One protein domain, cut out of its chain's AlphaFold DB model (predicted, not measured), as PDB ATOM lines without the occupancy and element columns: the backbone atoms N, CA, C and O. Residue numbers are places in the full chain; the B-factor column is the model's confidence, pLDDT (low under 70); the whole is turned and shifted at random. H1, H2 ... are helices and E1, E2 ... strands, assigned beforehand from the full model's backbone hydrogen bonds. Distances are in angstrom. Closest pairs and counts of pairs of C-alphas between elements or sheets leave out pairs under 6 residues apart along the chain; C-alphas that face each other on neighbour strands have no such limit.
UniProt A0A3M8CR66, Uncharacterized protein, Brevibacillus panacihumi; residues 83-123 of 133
ATOM      1  N   ASP A  83     -26.523 -44.063   0.038       67.75
ATOM      2  CA  ASP A  83     -25.873 -44.170   1.354       67.75
ATOM      3  C   ASP A  83     -25.308 -42.839   1.892       67.75
ATOM      4  O   ASP A  83     -24.185 -42.755   2.402       67.75
ATOM      5  N   GLN A  84     -26.120 -41.773   1.870       70.56
ATOM      6  CA  GLN A  84     -25.767 -40.477   2.486       70.56
ATOM      7  C   GLN A  84     -25.302 -40.606   3.954       70.56
ATOM      8  O   GLN A  84     -24.454 -39.843   4.422       70.56
ATOM      9  N   SER A  85     -25.823 -41.597   4.688       75.62
ATOM     10  CA  SER A  85     -25.422 -41.899   6.069       75.62
ATOM     11  C   SER A  85     -23.982 -42.419   6.172       75.62
ATOM     12  O   SER A  85     -23.248 -42.032   7.087       75.62
ATOM     13  N   MET A  86     -23.536 -43.262   5.231       78.25
ATOM     14  CA  MET A  86     -22.148 -43.741   5.208       78.25
ATOM     15  C   MET A  86     -21.183 -42.626   4.800       78.25
ATOM     16  O   MET A  86     -20.126 -42.480   5.417       78.25
ATOM     17  N   LEU A  87     -21.576 -41.786   3.838       80.06
ATOM     18  CA  LEU A  87     -20.792 -40.623   3.412       80.06
ATOM     19  C   LEU A  87     -20.575 -39.622   4.553       80.06
ATOM     20  O   LEU A  87     -19.437 -39.239   4.826       80.06
ATOM     21  N   ARG A  88     -21.631 -39.275   5.300       81.12
ATOM     22  CA  ARG A  88     -21.524 -38.405   6.486       81.12
ATOM     23  C   ARG A  88     -20.594 -38.972   7.556       81.12
ATOM     24  O   ARG A  88     -19.797 -38.231   8.132       81.12
ATOM     25  N   LYS A  89     -20.649 -40.284   7.815       84.81
ATOM     26  CA  LYS A  89     -19.730 -40.947   8.759       84.81
ATOM     27  C   LYS A  89     -18.280 -40.861   8.289       84.81
ATOM     28  O   LYS A  89     -17.413 -40.558   9.104       84.81
ATOM     29  N   SER A  90     -18.036 -41.085   6.998       85.25
ATOM     30  CA  SER A  90     -16.703 -40.981   6.399       85.25
ATOM     31  C   SER A  90     -16.141 -39.559   6.515       85.25
ATOM     32  O   SER A  90     -15.033 -39.378   7.014       85.25
ATOM     33  N   PHE A  91     -16.937 -38.533   6.195       87.62
ATOM     34  CA  PHE A  91     -16.528 -37.131   6.352       87.62
ATOM     35  C   PHE A  91     -16.292 -36.750   7.817       87.62
ATOM     36  O   PHE A  91     -15.284 -36.124   8.138       87.62
ATOM     37  N   THR A  92     -17.164 -37.192   8.728       87.00
ATOM     38  CA  THR A  92     -16.981 -36.982  10.174       87.00
ATOM     39  C   THR A  92     -15.680 -37.616  10.668       87.00
ATOM     40  O   THR A  92     -14.965 -37.029  11.481       87.00
ATOM     41  N   GLN A  93     -15.366 -38.828  10.205       88.19
ATOM     42  CA  GLN A  93     -14.123 -39.510  10.546       88.19
ATOM     43  C   GLN A  93     -12.912 -38.776   9.967       88.19
ATOM     44  O   GLN A  93     -11.938 -38.571  10.686       88.19
ATOM     45  N   TYR A  94     -12.985 -38.340   8.711       88.44
ATOM     46  CA  TYR A  94     -11.917 -37.597   8.055       88.44
ATOM     47  C   TYR A  94     -11.604 -36.283   8.787       88.44
ATOM     48  O   TYR A  94     -10.454 -36.058   9.147       88.44
ATOM     49  N   VAL A  95     -12.608 -35.468   9.132       89.00
ATOM     50  CA  VAL A  95     -12.379 -34.218   9.887       89.00
ATOM     51  C   VAL A  95     -11.790 -34.485  11.280       89.00
ATOM     52  O   VAL A  95     -10.950 -33.728  11.754       89.00
ATOM     53  N   LYS A  96     -12.167 -35.588  11.940       88.25
ATOM     54  CA  LYS A  96     -11.557 -35.976  13.226       88.25
ATOM     55  C   LYS A  96     -10.092 -36.399  13.098       88.25
ATOM     56  O   LYS A  96      -9.334 -36.201  14.042       88.25
ATOM     57  N   LEU A  97      -9.716 -37.015  11.979       90.25
ATOM     58  CA  LEU A  97      -8.337 -37.432  11.699       90.25
ATOM     59  C   LEU A  97      -7.469 -36.273  11.191       90.25
ATOM     60  O   LEU A  97      -6.254 -36.314  11.363       90.25
ATOM     61  N   HIS A  98      -8.095 -35.242  10.624       90.44
ATOM     62  CA  HIS A  98      -7.448 -34.074  10.039       90.44
ATOM     63  C   HIS A  98      -7.937 -32.783  10.712       90.44
ATOM     64  O   HIS A  98      -8.756 -32.069  10.129       90.44
ATOM     65  N   PRO A  99      -7.460 -32.455  11.931       86.94
ATOM     66  CA  PRO A  99      -7.886 -31.258  12.666       86.94
ATOM     67  C   PRO A  99      -7.580 -29.937  11.939       86.94
ATOM     68  O   PRO A  99      -8.155 -28.904  12.268       86.94
ATOM     69  N   GLU A 100      -6.685 -29.955  10.951       86.81
ATOM     70  CA  GLU A 100      -6.404 -28.843  10.044       86.81
ATOM     71  C   GLU A 100      -7.529 -28.567   9.027       86.81
ATOM     72  O   GLU A 100      -7.551 -27.509   8.397       86.81
ATOM     73  N   VAL A 101      -8.467 -29.503   8.845       88.06
ATOM     74  CA  VAL A 101      -9.617 -29.360   7.947       88.06
ATOM     75  C   VAL A 101     -10.774 -28.718   8.706       88.06
ATOM     76  O   VAL A 101     -11.317 -29.292   9.643       88.06
ATOM     77  N   VAL A 102     -11.193 -27.533   8.258       87.00
ATOM     78  CA  VAL A 102     -12.301 -26.785   8.878       87.00
ATOM     79  C   VAL A 102     -13.653 -27.452   8.613       87.00
ATOM     80  O   VAL A 102     -14.461 -27.605   9.526       87.00
ATOM     81  N   SER A 103     -13.912 -27.845   7.364       87.06
ATOM     82  CA  SER A 103     -15.094 -28.620   6.982       87.06
ATOM     83  C   SER A 103     -14.900 -29.281   5.627       87.06
ATOM     84  O   SER A 103     -14.202 -28.735   4.773       87.06
ATOM     85  N   VAL A 104     -15.587 -30.395   5.406       87.31
ATOM     86  CA  VAL A 104     -15.738 -31.030   4.095       87.31
ATOM     87  C   VAL A 104     -17.166 -30.820   3.628       87.31
ATOM     88  O   VAL A 104     -18.095 -31.004   4.414       87.31
ATOM     89  N   TYR A 105     -17.350 -30.435   2.367       85.50
ATOM     90  CA  TYR A 105     -18.670 -30.310   1.764       85.50
ATOM     91  C   TYR A 105     -18.702 -30.919   0.364       85.50
ATOM     92  O   TYR A 105     -17.705 -30.911  -0.355       85.50
ATOM     93  N   ILE A 106     -19.871 -31.407  -0.032       84.88
ATOM     94  CA  ILE A 106     -20.203 -31.734  -1.417       84.88
ATOM     95  C   ILE A 106     -21.433 -30.933  -1.829       84.88
ATOM     96  O   ILE A 106     -22.342 -30.755  -1.021       84.88
ATOM     97  N   GLY A 107     -21.447 -30.449  -3.071       79.44
ATOM     98  CA  GLY A 107     -22.620 -29.850  -3.704       79.44
ATOM     99  C   GLY A 107     -23.035 -30.655  -4.929       79.44
ATOM    100  O   GLY A 107     -22.196 -30.957  -5.779       79.44
ATOM    101  N   THR A 108     -24.314 -31.013  -5.012       77.31
ATOM    102  CA  THR A 108     -24.909 -31.648  -6.191       77.31
ATOM    103  C   THR A 108     -25.393 -30.588  -7.184       77.31
ATOM    104  O   THR A 108     -25.546 -29.413  -6.845       77.31
ATOM    105  N   ILE A 109     -25.645 -31.001  -8.431       75.81
ATOM    106  CA  ILE A 109     -26.174 -30.115  -9.486       75.81
ATOM    107  C   ILE A 109     -27.557 -29.564  -9.097       75.81
ATOM    108  O   ILE A 109     -27.886 -28.430  -9.438       75.81
ATOM    109  N   ASP A 110     -28.324 -30.334  -8.322       73.50
ATOM    110  CA  ASP A 110     -29.663 -29.976  -7.846       73.50
ATOM    111  C   ASP A 110     -29.642 -29.000  -6.650       73.50
ATOM    112  O   ASP A 110     -30.692 -28.589  -6.156       73.50
ATOM    113  N   GLY A 111     -28.452 -28.591  -6.192       72.12
ATOM    114  CA  GLY A 111     -28.274 -27.655  -5.081       72.12
ATOM    115  C   GLY A 111     -28.328 -28.303  -3.696       72.12
ATOM    116  O   GLY A 111     -28.285 -27.591  -2.690       72.12
ATOM    117  N   GLU A 112     -28.387 -29.635  -3.616       72.88
ATOM    118  CA  GLU A 112     -28.256 -30.341  -2.345       72.88
ATOM    119  C   GLU A 112     -26.799 -30.313  -1.886       72.88
ATOM    120  O   GLU A 112     -25.869 -30.509  -2.671       72.88
ATOM    121  N   THR A 113     -26.592 -30.063  -0.594       74.44
ATOM    122  CA  THR A 113     -25.255 -30.032  -0.005       74.44
ATOM    123  C   THR A 113     -25.180 -30.925   1.218       74.44
ATOM    124  O   THR A 113     -26.096 -30.972   2.041       74.44
ATOM    125  N   ILE A 114     -24.069 -31.642   1.346       77.81
ATOM    126  CA  ILE A 114     -23.734 -32.393   2.556       77.81
ATOM    127  C   ILE A 114     -22.434 -31.795   3.071       77.81
ATOM    128  O   ILE A 114     -21.436 -31.825   2.357       77.81
ATOM    129  N   GLN A 115     -22.454 -31.238   4.282       82.62
ATOM    130  CA  GLN A 115     -21.298 -30.611   4.920       82.62
ATOM    131  C   GLN A 115     -21.096 -31.171   6.326       82.62
ATOM    132  O   GLN A 115     -22.047 -31.253   7.099       82.62
ATOM    133  N   GLU A 116     -19.853 -31.504   6.665       82.31
ATOM    134  CA  GLU A 116     -19.459 -31.963   7.996       82.31
ATOM    135  C   GLU A 116     -18.120 -31.311   8.410       82.31
ATOM    136  O   GLU A 116     -17.171 -31.317   7.618       82.31
ATOM    137  N   PRO A 117     -17.995 -30.769   9.637       80.38
ATOM    138  CA  PRO A 117     -19.089 -30.340  10.503       80.38
ATOM    139  C   PRO A 117     -19.890 -29.213   9.840       80.38
ATOM    140  O   PRO A 117     -19.350 -28.399   9.086       80.38
ATOM    141  N   ASN A 118     -21.184 -29.148  10.139       78.25
ATOM    142  CA  ASN A 118     -22.028 -28.063   9.667       78.25
ATOM    143  C   ASN A 118     -21.627 -26.751  10.362       78.25
ATOM    144  O   ASN A 118     -21.961 -26.503  11.521       78.25
ATOM    145  N   LEU A 119     -20.899 -25.896   9.641       72.88
ATOM    146  CA  LEU A 119     -20.396 -24.623  10.168       72.88
ATOM    147  C   LEU A 119     -21.527 -23.644  10.520       72.88
ATOM    148  O   LEU A 119     -21.325 -22.740  11.329       72.88
ATOM    149  N   LEU A 120     -22.727 -23.831   9.962       65.88
ATOM    150  CA  LEU A 120     -23.903 -23.030  10.306       65.88
ATOM    151  C   LEU A 120     -24.530 -23.473  11.633       65.88
ATOM    152  O   LEU A 120     -25.139 -22.661  12.321       65.88
ATOM    153  N   GLU A 121     -24.324 -24.714  12.063       55.47
ATOM    154  CA  GLU A 121     -24.866 -25.231  13.326       55.47
ATOM    155  C   GLU A 121     -24.155 -24.639  14.563       55.47
ATOM    156  O   GLU A 121     -24.715 -24.622  15.655       55.47
ATOM    157  N   GLY A 122     -22.952 -24.076  14.380       51.69
ATOM    158  CA  GLY A 122     -22.190 -23.358  15.413       51.69
ATOM    159  C   GLY A 122     -22.259 -21.823  15.344       51.69
ATOM    160  O   GLY A 122     -21.747 -21.158  16.243       51.69
ATOM    161  N   VAL A 123     -22.872 -21.250  14.300       51.84
ATOM    162  CA  VAL A 123     -22.982 -19.786  14.081       51.84
ATOM    163  C   VAL A 123     -24.442 -19.310  14.080       51.84
ATOM    164  O   VAL A 123     -24.710 -18.116  14.215       51.84
TER     165      VAL A 123
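AT A GLANCE: This is residues 83 to 123 of the 133 residues of an uncharacterized protein of Brevibacillus panacihumi (UniProt A0A3M8CR66). A small two-stranded hairpin, E1 and E2, has one helix, H1, over one of its faces, nearer to E2 than to E1. The last residues, 119 to 123, run away from the hairpin on the side opposite H1, and the turn of the hairpin at one end and the link from H1 to E1 at the other make the longest axis. The printed part has 41 residues with one named helix and two named strands, in the order H1, E1, E2, and the sheet E1 - E2 is antiparallel. The class is mixed, helices and strands. The whole is only just compact, close to loose, with a radius of gyration of the C-alphas of 10.5 A, and it is only just flat, spanning 30 by 25 by 14 A.

IN THESE COORDINATES: The strand E1 is residues 104 to 107, 10.5 A from first to last C-alpha, and begins at C-alpha 104 at (-15.738, -31.030, 4.095). The strand E2 is residues 113 to 116, 10.1 A long in the same measure, and ends at C-alpha 116 at (-19.459, -31.963, 7.996). The helix H1 is residues 84 to 97, 19.9 A from C-alpha 84 at (-25.767, -40.477, 2.486) to C-alpha 97 at (-8.337, -37.432, 11.699).

HOW THE PARTS SIT: E1 and E2 are antiparallel neighbours and form a hairpin, with 175 degrees between their directions. C-alphas 105 and 115 face each other at 4.1 A, and C-alphas 104 and 116 at 5.5 A. N 104 and O 116 are within hydrogen-bond range at 2.9 A, and so are N 114 and O 106 at 3.1 A. H1 and E2 have 6 pairs of C-alphas within 8 A, the closest being those of Thr 92 and Glu 116, 6.0 A apart. H1 and E1 have 2 such pairs, the closest being those of Phe 91 and Val 104, 6.6 A apart. The centre of H1 is 10.0 A from that of E2 and 11.4 A from that of E1. In H1 every O i to N i+4 pair is within hydrogen-bond range.

THE WHOLE: The two C-alphas farthest apart are those of Pro 99 and Asp 110, at 29.9 A, and the first and last printed C-alphas, of Asp 83 and Val 123, are 27.7 A apart. The printed part has no cut. The link from E1 to E2, 5 residues, is tight, and the link from H1 to E1, 6 residues, is short. The mean pLDDT of the printed part is 79.3, and this predicted model has low confidence, under 70, at residue 83 and residues 120 to 123.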